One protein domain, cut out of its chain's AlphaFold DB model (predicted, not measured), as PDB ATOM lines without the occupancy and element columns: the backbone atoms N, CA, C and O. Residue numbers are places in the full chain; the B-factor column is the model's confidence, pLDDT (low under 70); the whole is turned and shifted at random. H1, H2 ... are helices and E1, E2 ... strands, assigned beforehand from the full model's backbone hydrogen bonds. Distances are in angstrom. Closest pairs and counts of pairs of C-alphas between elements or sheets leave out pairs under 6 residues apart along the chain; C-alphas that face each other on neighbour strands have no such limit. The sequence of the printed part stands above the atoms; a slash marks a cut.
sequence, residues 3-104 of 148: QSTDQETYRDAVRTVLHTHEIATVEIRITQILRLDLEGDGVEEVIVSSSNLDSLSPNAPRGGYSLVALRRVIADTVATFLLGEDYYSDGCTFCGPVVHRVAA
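Overview. This is residues 3 to 104 of the 148 residues of an uncharacterized protein of Gemmatimonadales bacterium (UniProt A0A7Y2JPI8). A twisted sheet of four antiparallel strands, E1 to E4, has one helix, H1, lying across one face, while the short last strand E5 crosses part of the other face. The long axis runs along the strands, with the turn at residues 37 to 44 at one end and the loops of residues 52 to 63 and 89 to 98 at the other. The printed part has 102 residues with one named helix and five named strands, in the order H1 E1 E2 E3 E4 E5; the sheet's order is E1 E2 E3 E4, and the class is mixed, helices and strands. The whole is compact, with a radius of gyration of the C-alphas of 14.1 A, yet elongated in outline, spanning 46 by 26 by 21 A.

Along the chain. H1 holds residues 8 to 20, 18.5 A long, and begins with C-alpha 8 at (5.938, -60.218, 2.952). E1 is residues 30 to 36, 17.4 A, and E2 residues 45 to 51, 20.2 A. E3, residues 64 to 74, is 30.2 A long. E4, residues 77 to 88, begins at C-alpha 77, (9.857, -50.994, -12.863), and is 29.3 A long; it bends by 76 degrees at residue 84. E5, residues 99 to 104, is 15.6 A long and ends at C-alpha 104, (-8.651, -41.556, 2.235).

Arrangement. E1, E2, E3 and E4 form a meander, each strand the antiparallel neighbour of the one before, and each successive pair is a hairpin. E1 and E2 stand at 169 degrees, with N 34 and O 47 within hydrogen-bond range at 2.9 A. E2 and E3 stand at 172 degrees, with N 48 and O 69 at 2.8 A. E3 and E4 stand at 165 degrees, with N 70 and O 81 at 2.8 A. E1 and E4 are the edge strands. H1 is on the sheet in two layers, a helix on one face of a sheet, at a height over the sheet of 9.2 A. It lies over E2 and E3, and only just not over E4, on which 2 of its C-alphas fall. It runs across the strands, at 64 degrees to E2 on the local plane. The closest C-alphas of H1 and E2, those of Tyr 10 and Val 48, are 7.3 A apart. In H1 every O i to N i+4 pair is within hydrogen-bond range. E5 pairs with no named strand; its closest C-alphas to E3 are those of Val 99 and Ser 66, 5.4 A apart, and to E2 those of Arg 101 and Ser 49, 5.5 A apart. H1 and E5 are apart.

Size, cuts and confidence. The two C-alphas farthest apart, those of Asp 41 and Thr 93, are 46.0 A apart. The printed part has no cut. The link from E2 to E3, 12 residues, is long, and that from E3 to E4, 2 residues, is tight. The mean pLDDT of the printed part is 95.6, and no printed residue is under 70.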
ATOM      1  N   GLN A   3      -6.143 -54.644   1.797       95.44
ATOM      2  CA  GLN A   3      -5.418 -55.914   1.767       95.44
ATOM      3  C   GLN A   3      -4.955 -56.347   3.166       95.44
ATOM      4  O   GLN A   3      -4.898 -55.537   4.091       95.44
ATOM      5  N   SER A   4      -4.572 -57.621   3.305       95.31
ATOM      6  CA  SER A   4      -3.926 -58.128   4.524       95.31
ATOM      7  C   SER A   4      -2.568 -57.461   4.746       95.31
ATOM      8  O   SER A   4      -1.777 -57.355   3.804       95.31
ATOM      9  N   THR A   5      -2.291 -57.066   5.990       96.50
ATOM     10  CA  THR A   5      -1.056 -56.401   6.442       96.50
ATOM     11  C   THR A   5       0.129 -57.350   6.640       96.50
ATOM     12  O   THR A   5       1.238 -56.889   6.898       96.50
ATOM     13  N   ASP A   6      -0.067 -58.661   6.486       95.12
ATOM     14  CA  ASP A   6       0.975 -59.681   6.701       95.12
ATOM     15  C   ASP A   6       1.710 -60.105   5.425       95.12
ATOM     16  O   ASP A   6       2.451 -61.081   5.405       95.12
ATOM     17  N   GLN A   7       1.522 -59.362   4.340       95.00
ATOM     18  CA  GLN A   7       2.132 -59.659   3.050       95.00
ATOM     19  C   GLN A   7       3.630 -59.323   3.023       95.00
ATOM     20  O   GLN A   7       4.012 -58.149   3.050       95.00
ATOM     21  N   GLU A   8       4.473 -60.353   2.888       96.00
ATOM     22  CA  GLU A   8       5.938 -60.218   2.952       96.00
ATOM     23  C   GLU A   8       6.501 -59.275   1.882       96.00
ATOM     24  O   GLU A   8       7.322 -58.425   2.197       96.00
ATOM     25  N   THR A   9       5.965 -59.296   0.657       95.62
ATOM     26  CA  THR A   9       6.364 -58.372  -0.423       95.62
ATOM     27  C   THR A   9       6.329 -56.893  -0.012       95.62
ATOM     28  O   THR A   9       7.143 -56.096  -0.484       95.62
ATOM     29  N   TYR A  10       5.377 -56.481   0.833       97.06
ATOM     30  CA  TYR A  10       5.309 -55.092   1.305       97.06
ATOM     31  C   TYR A  10       6.178 -54.865   2.540       97.06
ATOM     32  O   TYR A  10       6.689 -53.761   2.713       97.06
ATOM     33  N   ARG A  11       6.409 -55.902   3.356       97.00
ATOM     34  CA  ARG A  11       7.395 -55.851   4.446       97.00
ATOM     35  C   ARG A  11       8.803 -55.674   3.878       97.00
ATOM     36  O   ARG A  11       9.529 -54.817   4.366       97.00
ATOM     37  N   ASP A  12       9.148 -56.377   2.801       96.19
ATOM     38  CA  ASP A  12      10.413 -56.229   2.067       96.19
ATOM     39  C   ASP A  12      10.597 -54.817   1.493       96.19
ATOM     40  O   ASP A  12      11.675 -54.226   1.604       96.19
ATOM     41  N   ALA A  13       9.531 -54.247   0.921       96.69
ATOM     42  CA  ALA A  13       9.554 -52.882   0.403       96.69
ATOM     43  C   ALA A  13       9.809 -51.861   1.524       96.69
ATOM     44  O   ALA A  13      10.702 -51.024   1.399       96.69
ATOM     45  N   VAL A  14       9.095 -51.974   2.650       97.88
ATOM     46  CA  VAL A  14       9.335 -51.126   3.831       97.88
ATOM     47  C   VAL A  14      10.752 -51.335   4.367       97.88
ATOM     48  O   VAL A  14      11.434 -50.361   4.664       97.88
ATOM     49  N   ARG A  15      11.245 -52.578   4.424       97.38
ATOM     50  CA  ARG A  15      12.611 -52.889   4.873       97.38
ATOM     51  C   ARG A  15      13.661 -52.175   4.027       97.38
ATOM     52  O   ARG A  15      14.618 -51.633   4.570       97.38
ATOM     53  N   THR A  16      13.463 -52.148   2.713       96.31
ATOM     54  CA  THR A  16      14.356 -51.463   1.766       96.31
ATOM     55  C   THR A  16      14.395 -49.954   2.024       96.31
ATOM     56  O   THR A  16      15.477 -49.366   2.057       96.31
ATOM     57  N   VAL A  17      13.233 -49.338   2.277       97.00
ATOM     58  CA  VAL A  17      13.156 -47.922   2.671       97.00
ATOM     59  C   VAL A  17      13.913 -47.697   3.981       97.00
ATOM     60  O   VAL A  17      14.830 -46.886   4.022       97.00
ATOM     61  N   LEU A  18      13.621 -48.476   5.027       97.44
ATOM     62  CA  LEU A  18      14.256 -48.319   6.342       97.44
ATOM     63  C   LEU A  18      15.781 -48.483   6.304       97.44
ATOM     64  O   LEU A  18      16.490 -47.708   6.943       97.44
ATOM     65  N   HIS A  19      16.302 -49.425   5.511       95.50
ATOM     66  CA  HIS A  19      17.746 -49.578   5.318       95.50
ATOM     67  C   HIS A  19      18.404 -48.335   4.711       95.50
ATOM     68  O   HIS A  19      19.526 -48.005   5.091       95.50
ATOM     69  N   THR A  20      17.710 -47.634   3.812       93.88
ATOM     70  CA  THR A  20      18.198 -46.381   3.210       93.88
ATOM     71  C   THR A  20      18.292 -45.252   4.244       93.88
ATOM     72  O   THR A  20      19.131 -44.367   4.105       93.88
ATOM     73  N   HIS A  21      17.495 -45.323   5.314       93.38
ATOM     74  CA  HIS A  21      17.503 -44.383   6.441       93.38
ATOM     75  C   HIS A  21      18.261 -44.915   7.669       93.38
ATOM     76  O   HIS A  21      18.002 -44.485   8.791       93.38
ATOM     77  N   GLU A  22      19.178 -45.869   7.473       93.50
ATOM     78  CA  GLU A  22      20.046 -46.423   8.527       93.50
ATOM     79  C   GLU A  22      19.288 -47.107   9.685       93.50
ATOM     80  O   GLU A  22      19.858 -47.416  10.732       93.50
ATOM     81  N   ILE A  23      18.006 -47.426   9.488       94.06
ATOM     82  CA  ILE A  23      17.200 -48.211  10.421       94.06
ATOM     83  C   ILE A  23      17.298 -49.675  10.002       94.06
ATOM     84  O   ILE A  23      16.541 -50.183   9.174       94.06
ATOM     85  N   ALA A  24      18.268 -50.371  10.587       85.44
ATOM     86  CA  ALA A  24      18.399 -51.814  10.458       85.44
ATOM     87  C   ALA A  24      17.730 -52.526  11.644       85.44
ATOM     88  O   ALA A  24      17.694 -52.012  12.762       85.44
ATOM     89  N   THR A  25      17.267 -53.760  11.425       83.31
ATOM     90  CA  THR A  25      16.887 -54.694  12.506       83.31
ATOM     91  C   THR A  25      15.748 -54.228  13.427       83.31
ATOM     92  O   THR A  25      15.821 -54.392  14.641       83.31
ATOM     93  N   VAL A  26      14.666 -53.694  12.854       92.81
ATOM     94  CA  VAL A  26      13.414 -53.416  13.584       92.81
ATOM     95  C   VAL A  26      12.289 -54.336  13.120       92.81
ATOM     96  O   VAL A  26      12.259 -54.767  11.964       92.81
ATOM     97  N   GLU A  27      11.347 -54.635  14.015       93.00
ATOM     98  CA  GLU A  27      10.100 -55.285  13.616       93.00
ATOM     99  C   GLU A  27       9.298 -54.321  12.736       93.00
ATOM    100  O   GLU A  27       8.916 -53.228  13.159       93.00
ATOM    101  N   ILE A  28       9.049 -54.732  11.494       97.00
ATOM    102  CA  ILE A  28       8.246 -53.948  10.563       97.00
ATOM    103  C   ILE A  28       6.777 -54.164  10.896       97.00
ATOM    104  O   ILE A  28       6.271 -55.281  10.808       97.00
ATOM    105  N   ARG A  29       6.065 -53.091  11.224       97.56
ATOM    106  CA  ARG A  29       4.627 -53.125  11.496       97.56
ATOM    107  C   ARG A  29       3.874 -52.372  10.411       97.56
ATOM    108  O   ARG A  29       3.829 -51.142  10.400       97.56
ATOM    109  N   ILE A  30       3.292 -53.107   9.471       98.38
ATOM    110  CA  ILE A  30       2.386 -52.539   8.468       98.38
ATOM    111  C   ILE A  30       1.019 -52.336   9.120       98.38
ATOM    112  O   ILE A  30       0.490 -53.243   9.759       98.38
ATOM    113  N   THR A  31       0.453 -51.144   8.971       98.06
ATOM    114  CA  THR A  31      -0.836 -50.772   9.570       98.06
ATOM    115  C   THR A  31      -1.953 -50.688   8.538       98.06
ATOM    116  O   THR A  31      -3.112 -50.904   8.885       98.06
ATOM    117  N   GLN A  32      -1.632 -50.395   7.274       98.31
ATOM    118  CA  GLN A  32      -2.598 -50.372   6.176       98.31
ATOM    119  C   GLN A  32      -1.935 -50.789   4.867       98.31
ATOM    120  O   GLN A  32      -0.810 -50.381   4.583       98.31
ATOM    121  N   ILE A  33      -2.674 -51.539   4.049       98.56
ATOM    122  CA  ILE A  33      -2.365 -51.735   2.633       98.56
ATOM    123  C   ILE A  33      -3.641 -51.480   1.839       98.56
ATOM    124  O   ILE A  33      -4.663 -52.139   2.055       98.56
ATOM    125  N   LEU A  34      -3.569 -50.535   0.909       98.25
ATOM    126  CA  LEU A  34      -4.614 -50.260  -0.067       98.25
ATOM    127  C   LEU A  34      -4.067 -50.586  -1.446       98.25
ATOM    128  O   LEU A  34      -2.995 -50.112  -1.796       98.25
ATOM    129  N   ARG A  35      -4.799 -51.388  -2.214       97.69
ATOM    130  CA  ARG A  35      -4.471 -51.687  -3.607       97.69
ATOM    131  C   ARG A  35      -5.626 -51.282  -4.500       97.69
ATOM    132  O   ARG A  35      -6.742 -51.724  -4.230       97.69
ATOM    133  N   LEU A  36      -5.397 -50.406  -5.460       97.00
ATOM    134  CA  LEU A  36      -6.432 -49.844  -6.321       97.00
ATOM    135  C   LEU A  36      -5.795 -49.176  -7.534       97.00
ATOM    136  O   LEU A  36      -4.672 -48.701  -7.431       97.00
ATOM    137  N   ASP A  37      -6.542 -49.134  -8.626       96.81
ATOM    138  CA  ASP A  37      -6.223 -48.357  -9.821       96.81
ATOM    139  C   ASP A  37      -6.515 -46.873  -9.546       96.81
ATOM    140  O   ASP A  37      -7.666 -46.502  -9.279       96.81
ATOM    141  N   LEU A  38      -5.459 -46.058  -9.487       97.25
ATOM    142  CA  LEU A  38      -5.549 -44.632  -9.170       97.25
ATOM    143  C   LEU A  38      -5.839 -43.766 -10.398       97.25
ATOM    144  O   LEU A  38      -6.335 -42.654 -10.228       97.25
ATOM    145  N   GLU A  39      -5.519 -44.244 -11.597       95.94
ATOM    146  CA  GLU A  39      -5.525 -43.457 -12.840       95.94
ATOM    147  C   GLU A  39      -6.581 -43.954 -13.849       95.94
ATOM    148  O   GLU A  39      -6.826 -43.311 -14.868       95.94
ATOM    149  N   GLY A  40      -7.239 -45.080 -13.561       94.81
ATOM    150  CA  GLY A  40      -8.254 -45.705 -14.406       94.81
ATOM    151  C   GLY A  40      -7.685 -46.477 -15.600       94.81
ATOM    152  O   GLY A  40      -8.415 -46.715 -16.568       94.81
ATOM    153  N   ASP A  41      -6.399 -46.836 -15.579       93.62
ATOM    154  CA  ASP A  41      -5.706 -47.488 -16.698       93.62
ATOM    155  C   ASP A  41      -5.707 -49.030 -16.611       93.62
ATOM    156  O   ASP A  41      -5.256 -49.719 -17.533       93.62
ATOM    157  N   GLY A  42      -6.276 -49.585 -15.538       94.50
ATOM    158  CA  GLY A  42      -6.341 -51.015 -15.254       94.50
ATOM    159  C   GLY A  42      -5.103 -51.584 -14.553       94.50
ATOM    160  O   GLY A  42      -5.092 -52.782 -14.240       94.50
ATOM    161  N   VAL A  43      -4.078 -50.772 -14.285       94.62
ATOM    162  CA  VAL A  43      -2.937 -51.120 -13.437       94.62
ATOM    163  C   VAL A  43      -3.259 -50.680 -12.012       94.62
ATOM    164  O   VAL A  43      -3.745 -49.590 -11.768       94.62
ATOM    165  N   GLU A  44      -3.055 -51.570 -11.041       96.12
ATOM    166  CA  GLU A  44      -3.299 -51.222  -9.640       96.12
ATOM    167  C   GLU A  44      -2.011 -50.779  -8.952       96.12
ATOM    168  O   GLU A  44      -1.036 -51.538  -8.871       96.12
ATOM    169  N   GLU A  45      -2.066 -49.619  -8.315       97.56
ATOM    170  CA  GLU A  45      -1.048 -49.134  -7.398       97.56
ATOM    171  C   GLU A  45      -1.290 -49.661  -5.986       97.56
ATOM    172  O   GLU A  45      -2.375 -50.130  -5.616       97.56
ATOM    173  N   VAL A  46      -0.249 -49.575  -5.157       98.31
ATOM    174  CA  VAL A  46      -0.319 -50.003  -3.763       98.31
ATOM    175  C   VAL A  46       0.169 -48.915  -2.831       98.31
ATOM    176  O   VAL A  46       1.308 -48.474  -2.920       98.31
ATOM    177  N   ILE A  47      -0.665 -48.550  -1.867       98.69
ATOM    178  CA  ILE A  47      -0.311 -47.634  -0.791       98.69
ATOM    179  C   ILE A  47      -0.114 -48.439   0.491       98.69
ATOM    180  O   ILE A  47      -0.991 -49.207   0.894       98.69
ATOM    181  N   VAL A  48       1.034 -48.257   1.138       98.69
ATOM    182  CA  VAL A  48       1.437 -48.971   2.351       98.69
ATOM    183  C   VAL A  48       1.688 -47.963   3.467       98.69
ATOM    184  O   VAL A  48       2.588 -47.137   3.357       98.69
ATOM    185  N   SER A  49       0.930 -48.058   4.558       98.69
ATOM    186  CA  SER A  49       1.244 -47.364   5.814       98.69
ATOM    187  C   SER A  49       2.002 -48.315   6.735       98.69
ATOM    188  O   SER A  49       1.568 -49.453   6.943       98.69
ATOM    189  N   SER A  50       3.098 -47.862   7.335       98.56
ATOM    190  CA  SER A  50       3.849 -48.649   8.315       98.56
ATOM    191  C   SER A  50       4.382 -47.765   9.435       98.56
ATOM    192  O   SER A  50       4.845 -46.657   9.187       98.56
ATOM    193  N   SER A  51       4.276 -48.234  10.677       98.12
ATOM    194  CA  SER A  51       4.729 -47.487  11.849       98.12
ATOM    195  C   SER A  51       4.930 -48.403  13.049       98.12
ATOM    196  O   SER A  51       4.075 -49.247  13.331       98.12
ATOM    197  N   ASN A  52       6.018 -48.188  13.787       96.31
ATOM    198  CA  ASN A  52       6.225 -48.746  15.128       96.31
ATOM    199  C   ASN A  52       6.089 -47.682  16.239       96.31
ATOM    200  O   ASN A  52       6.387 -47.966  17.399       96.31
ATOM    201  N   LEU A  53       5.639 -46.474  15.890       95.75
ATOM    202  CA  LEU A  53       5.493 -45.341  16.801       95.75
ATOM    203  C   LEU A  53       4.097 -45.275  17.431       95.75
ATOM    204  O   LEU A  53       3.102 -45.723  16.855       95.75
ATOM    205  N   ASP A  54       4.032 -44.642  18.601       89.50
ATOM    206  CA  ASP A  54       2.795 -44.217  19.253       89.50
ATOM    207  C   ASP A  54       2.703 -42.686  19.223       89.50
ATOM    208  O   ASP A  54       3.528 -41.999  19.822       89.50
ATOM    209  N   SER A  55       1.677 -42.156  18.551       82.56
ATOM    210  CA  SER A  55       1.457 -40.710  18.397       82.56
ATOM    211  C   SER A  55       1.194 -39.967  19.710       82.56
ATOM    212  O   SER A  55       1.263 -38.743  19.733       82.56
ATOM    213  N   LEU A  56       0.836 -40.681  20.783       87.62
ATOM    214  CA  LEU A  56       0.598 -40.086  22.101       87.62
ATOM    215  C   LEU A  56       1.877 -39.984  22.937       87.62
ATOM    216  O   LEU A  56       1.897 -39.272  23.940       87.62
ATOM    217  N   SER A  57       2.937 -40.693  22.546       90.31
ATOM    218  CA  SER A  57       4.228 -40.608  23.215       90.31
ATOM    219  C   SER A  57       4.959 -39.344  22.757       90.31
ATOM    220  O   SER A  57       5.085 -39.127  21.555       90.31
ATOM    221  N   PRO A  58       5.532 -38.535  23.666       92.06
ATOM    222  CA  PRO A  58       6.435 -37.454  23.279       92.06
ATOM    223  C   PRO A  58       7.831 -37.976  22.878       92.06
ATOM    224  O   PRO A  58       8.670 -37.199  22.425       92.06
ATOM    225  N   ASN A  59       8.095 -39.276  23.046       94.62
ATOM    226  CA  ASN A  59       9.392 -39.918  22.825       94.62
ATOM    227  C   ASN A  59       9.323 -40.927  21.675       94.62
ATOM    228  O   ASN A  59       8.353 -41.686  21.585       94.62
ATOM    229  N   ALA A  60      10.390 -41.014  20.884       95.44
ATOM    230  CA  ALA A  60      10.576 -42.057  19.883       95.44
ATOM    231  C   ALA A  60      11.603 -43.097  20.368       95.44
ATOM    232  O   ALA A  60      12.677 -42.716  20.847       95.44
ATOM    233  N   PRO A  61      11.327 -44.407  20.236       94.75
ATOM    234  CA  PRO A  61      12.329 -45.433  20.491       94.75
ATOM    235  C   PRO A  61      13.447 -45.369  19.444       94.75
ATOM    236  O   PRO A  61      13.268 -44.836  18.350       94.75
ATOM    237  N   ARG A  62      14.595 -45.976  19.762       95.25
ATOM    238  CA  ARG A  62      15.648 -46.228  18.774       95.25
ATOM    239  C   ARG A  62      15.104 -47.090  17.631       95.25
ATOM    240  O   ARG A  62      14.474 -48.112  17.894       95.25
ATOM    241  N   GLY A  63      15.349 -46.687  16.386       96.50
ATOM    242  CA  GLY A  63      14.749 -47.319  15.209       96.50
ATOM    243  C   GLY A  63      13.247 -47.036  15.069       96.50
ATOM    244  O   GLY A  63      12.526 -47.789  14.412       96.50
ATOM    245  N   GLY A  64      12.756 -45.982  15.724       97.00
ATOM    246  CA  GLY A  64      11.391 -45.507  15.567       97.00
ATOM    247  C   GLY A  64      11.155 -45.020  14.141       97.00
ATOM    248  O   GLY A  64      12.015 -44.353  13.569       97.00
ATOM    249  N   TYR A  65      10.010 -45.344  13.555       98.25
ATOM    250  CA  TYR A  65       9.654 -44.877  12.223       98.25
ATOM    251  C   TYR A  65       8.141 -44.814  12.022       98.25
ATOM    252  O   TYR A  65       7.377 -45.602  12.588       98.25
ATOM    253  N   SER A  66       7.712 -43.924  11.134       98.44
ATOM    254  CA  SER A  66       6.382 -43.967  10.544       98.44
ATOM    255  C   SER A  66       6.430 -43.461   9.115       98.44
ATOM    256  O   SER A  66       7.045 -42.438   8.844       98.44
ATOM    257  N   LEU A  67       5.773 -44.168   8.197       98.62
ATOM    258  CA  LEU A  67       5.732 -43.782   6.795       98.62
ATOM    259  C   LEU A  67       4.431 -44.178   6.097       98.62
ATOM    260  O   LEU A  67       3.735 -45.113   6.509       98.62
ATOM    261  N   VAL A  68       4.159 -43.490   4.992       98.81
ATOM    262  CA  VAL A  68       3.197 -43.868   3.955       98.81
ATOM    263  C   VAL A  68       3.938 -43.906   2.623       98.81
ATOM    264  O   VAL A  68       4.465 -42.889   2.178       98.81
ATOM    265  N   ALA A  69       3.955 -45.067   1.977       98.50
ATOM    266  CA  ALA A  69       4.606 -45.280   0.691       98.50
ATOM    267  C   ALA A  69       3.577 -45.607  -0.397       98.50
ATOM    268  O   ALA A  69       2.780 -46.529  -0.228       98.50
ATOM    269  N   LEU A  70       3.628 -44.904  -1.526       98.56
ATOM    270  CA  LEU A  70       2.972 -45.294  -2.771       98.56
ATOM    271  C   LEU A  70       3.939 -46.121  -3.612       98.56
ATOM    272  O   LEU A  70       5.056 -45.694  -3.894       98.56
ATOM    273  N   ARG A  71       3.490 -47.286  -4.059       97.69
ATOM    274  CA  ARG A  71       4.191 -48.145  -5.003       97.69
ATOM    275  C   ARG A  71       3.409 -48.180  -6.305       97.69
ATOM    276  O   ARG A  71       2.244 -48.574  -6.294       97.69
ATOM    277  N   ARG A  72       4.062 -47.818  -7.407       95.50
ATOM    278  CA  ARG A  72       3.481 -47.848  -8.755       95.50
ATOM    279  C   ARG A  72       4.465 -48.418  -9.765       95.50
ATOM    280  O   ARG A  72       5.675 -48.362  -9.544       95.50
ATOM    281  N   VAL A  73       3.959 -48.973 -10.858       94.00
ATOM    282  CA  VAL A  73       4.798 -49.450 -11.963       94.00
ATOM    283  C   VAL A  73       5.030 -48.288 -12.930       94.00
ATOM    284  O   VAL A  73       4.085 -47.650 -13.372       94.00
ATOM    285  N   ILE A  74       6.290 -47.993 -13.241       90.75
ATOM    286  CA  ILE A  74       6.695 -46.977 -14.219       90.75
ATOM    287  C   ILE A  74       7.719 -47.631 -15.139       90.75
ATOM    288  O   ILE A  74       8.761 -48.081 -14.664       90.75
ATOM    289  N   ALA A  75       7.423 -47.690 -16.442       88.94
ATOM    290  CA  ALA A  75       8.289 -48.325 -17.443       88.94
ATOM    291  C   ALA A  75       8.785 -49.719 -16.990       88.94
ATOM    292  O   ALA A  75       9.986 -49.968 -16.890       88.94
ATOM    293  N   ASP A  76       7.838 -50.591 -16.625       89.81
ATOM    294  CA  ASP A  76       8.062 -51.967 -16.145       89.81
ATOM    295  C   ASP A  76       8.867 -52.108 -14.838       89.81
ATOM    296  O   ASP A  76       9.201 -53.216 -14.420       89.81
ATOM    297  N   THR A  77       9.144 -51.001 -14.145       93.00
ATOM    298  CA  THR A  77       9.857 -50.994 -12.863       93.00
ATOM    299  C   THR A  77       8.938 -50.528 -11.741       93.00
ATOM    300  O   THR A  77       8.211 -49.549 -11.883       93.00
ATOM    301  N   VAL A  78       8.977 -51.202 -10.589       95.25
ATOM    302  CA  VAL A  78       8.241 -50.746  -9.402       95.25
ATOM    303  C   VAL A  78       8.986 -49.575  -8.763       95.25
ATOM    304  O   VAL A  78      10.055 -49.756  -8.182       95.25
ATOM    305  N   ALA A  79       8.395 -48.388  -8.834       95.69
ATOM    306  CA  ALA A  79       8.844 -47.196  -8.133       95.69
ATOM    307  C   ALA A  79       8.144 -47.080  -6.771       95.69
ATOM    308  O   ALA A  79       6.978 -47.454  -6.629       95.69
ATOM    309  N   THR A  80       8.857 -46.562  -5.768       97.38
ATOM    310  CA  THR A  80       8.315 -46.276  -4.431       97.38
ATOM    311  C   THR A  80       8.470 -44.790  -4.129       97.38
ATOM    312  O   THR A  80       9.575 -44.262  -4.213       97.38
ATOM    313  N   PHE A  81       7.373 -44.135  -3.760       98.00
ATOM    314  CA  PHE A  81       7.307 -42.720  -3.407       98.00
ATOM    315  C   PHE A  81       6.802 -42.569  -1.977       98.00
ATOM    316  O   PHE A  81       5.830 -43.217  -1.592       98.00
ATOM    317  N   LEU A  82       7.440 -41.711  -1.189       98.19
ATOM    318  CA  LEU A  82       7.067 -41.477   0.203       98.19
ATOM    319  C   LEU A  82       6.142 -40.259   0.276       98.19
ATOM    320  O   LEU A  82       6.487 -39.170  -0.170       98.19
ATOM    321  N   LEU A  83       4.932 -40.474   0.795       98.38
ATOM    322  CA  LEU A  83       3.879 -39.457   0.926       98.38
ATOM    323  C   LEU A  83       3.815 -38.868   2.348       98.38
ATOM    324  O   LEU A  83       3.072 -37.930   2.626       98.38
ATOM    325  N   GLY A  84       4.580 -39.440   3.266       97.56
ATOM    326  CA  GLY A  84       4.763 -38.991   4.637       97.56
ATOM    327  C   GLY A  84       5.779 -39.911   5.287       97.56
ATOM    328  O   GLY A  84       5.695 -41.125   5.093       97.56
ATOM    329  N   GLU A  85       6.757 -39.351   5.985       97.62
ATOM    330  CA  GLU A  85       7.857 -40.109   6.568       97.62
ATOM    331  C   GLU A  85       8.452 -39.384   7.773       97.62
ATOM    332  O   GLU A  85       8.641 -38.172   7.744       97.62
ATOM    333  N   ASP A  86       8.765 -40.150   8.812       97.44
ATOM    334  CA  ASP A  86       9.530 -39.724   9.976       97.44
ATOM    335  C   ASP A  86      10.376 -40.906  10.469       97.44
ATOM    336  O   ASP A  86       9.876 -42.031  10.594       97.44
ATOM    337  N   TYR A  87      11.654 -40.649  10.761       97.38
ATOM    338  CA  TYR A  87      12.630 -41.660  11.178       97.38
ATOM    339  C   TYR A  87      13.424 -41.192  12.395       97.38
ATOM    340  O   TYR A  87      13.911 -40.066  12.455       97.38
ATOM    341  N   TYR A  88      13.612 -42.108  13.339       95.94
ATOM    342  CA  TYR A  88      14.292 -41.886  14.608       95.94
ATOM    343  C   TYR A  88      15.308 -43.011  14.827       95.94
ATOM    344  O   TYR A  88      15.133 -43.883  15.682       95.94
ATOM    345  N   SER A  89      16.375 -43.018  14.022       94.88
ATOM    346  CA  SER A  89      17.414 -44.063  14.025       94.88
ATOM    347  C   SER A  89      18.055 -44.256  15.401       94.88
ATOM    348  O   SER A  89      18.159 -45.391  15.865       94.88
ATOM    349  N   ASP A  90      18.375 -43.166  16.098       94.38
ATOM    350  CA  ASP A  90      18.926 -43.184  17.461       94.38
ATOM    351  C   ASP A  90      17.867 -43.042  18.568       94.38
ATOM    352  O   ASP A  90      18.174 -43.194  19.753       94.38
ATOM    353  N   GLY A  91      16.602 -42.832  18.193       94.38
ATOM    354  CA  GLY A  91      15.526 -42.485  19.118       94.38
ATOM    355  C   GLY A  91      15.648 -41.053  19.639       94.38
ATOM    356  O   GLY A  91      16.617 -40.344  19.365       94.38
ATOM    357  N   CYS A  92      14.644 -40.596  20.379       94.62
ATOM    358  CA  CYS A  92      14.660 -39.266  20.980       94.62
ATOM    359  C   CYS A  92      13.673 -39.132  22.139       94.62
ATOM    360  O   CYS A  92      12.654 -39.821  22.210       94.62
ATOM    361  N   THR A  93      13.975 -38.194  23.033       95.44
ATOM    362  CA  THR A  93      13.119 -37.822  24.160       95.44
ATOM    363  C   THR A  93      12.502 -36.458  23.885       95.44
ATOM    364  O   THR A  93      13.219 -35.537  23.502       95.44
ATOM    365  N   PHE A  94      11.197 -36.324  24.118       91.25
ATOM    366  CA  PHE A  94      10.440 -35.078  23.974       91.25
ATOM    367  C   PHE A  94      10.586 -34.412  22.593       91.25
ATOM    368  O   PHE A  94      10.698 -33.197  22.470       91.25
ATOM    369  N   CYS A  95      10.612 -35.234  21.548       91.31
ATOM    370  CA  CYS A  95      10.751 -34.820  20.152       91.31
ATOM    371  C   CYS A  95       9.421 -34.795  19.390       91.31
ATOM    372  O   CYS A  95       9.403 -34.362  18.243       91.31
ATOM    373  N   GLY A  96       8.329 -35.266  20.004       92.56
ATOM    374  CA  GLY A  96       7.002 -35.267  19.387       92.56
ATOM    375  C   GLY A  96       6.936 -36.132  18.124       92.56
ATOM    376  O   GLY A  96       6.675 -35.589  17.051       92.56
ATOM    377  N   PRO A  97       7.171 -37.457  18.221       95.50
ATOM    378  CA  PRO A  97       7.164 -38.339  17.065       95.50
ATOM    379  C   PRO A  97       5.860 -38.258  16.274       95.50
ATOM    380  O   PRO A  97       4.764 -38.274  16.842       95.50
ATOM    381  N   VAL A  98       5.992 -38.224  14.952       96.75
ATOM    382  CA  VAL A  98       4.856 -38.118  14.041       96.75
ATOM    383  C   VAL A  98       4.484 -39.499  13.508       96.75
ATOM    384  O   VAL A  98       5.323 -40.263  13.036       96.75
ATOM    385  N   VAL A  99       3.194 -39.825  13.572       97.81
ATOM    386  CA  VAL A  99       2.616 -41.030  12.976       97.81
ATOM    387  C   VAL A  99       1.831 -40.654  11.732       97.81
ATOM    388  O   VAL A  99       0.858 -39.904  11.811       97.81
ATOM    389  N   HIS A 100       2.219 -41.235  10.602       98.44
ATOM    390  CA  HIS A 100       1.586 -41.089   9.296       98.44
ATOM    391  C   HIS A 100       0.644 -42.256   9.000       98.44
ATOM    392  O   HIS A 100       0.891 -43.407   9.373       98.44
ATOM    393  N   ARG A 101      -0.448 -41.967   8.293       97.94
ATOM    394  CA  ARG A 101      -1.387 -42.968   7.777       97.94
ATOM    395  C   ARG A 101      -2.098 -42.470   6.527       97.94
ATOM    396  O   ARG A 101      -2.243 -41.266   6.323       97.94
ATOM    397  N   VAL A 102      -2.661 -43.386   5.748       98.25
ATOM    398  CA  VAL A 102      -3.629 -43.021   4.710       98.25
ATOM    399  C   VAL A 102      -4.974 -42.742   5.372       98.25
ATOM    400  O   VAL A 102      -5.504 -43.561   6.134       98.25
ATOM    401  N   ALA A 103      -5.524 -41.563   5.102       98.00
ATOM    402  CA  ALA A 103      -6.831 -41.148   5.586       98.00
ATOM    403  C   ALA A 103      -7.941 -41.499   4.596       98.00
ATOM    404  O   ALA A 103      -8.987 -41.979   5.026       98.00
ATOM    405  N   ALA A 104      -7.712 -41.251   3.305       97.81
ATOM    406  CA  ALA A 104      -8.651 -41.556   2.235       97.81
ATOM    407  C   ALA A 104      -7.945 -41.555   0.873       97.81
ATOM    408  O   ALA A 104      -6.849 -41.010   0.741       97.81
TER     409      ALA A 104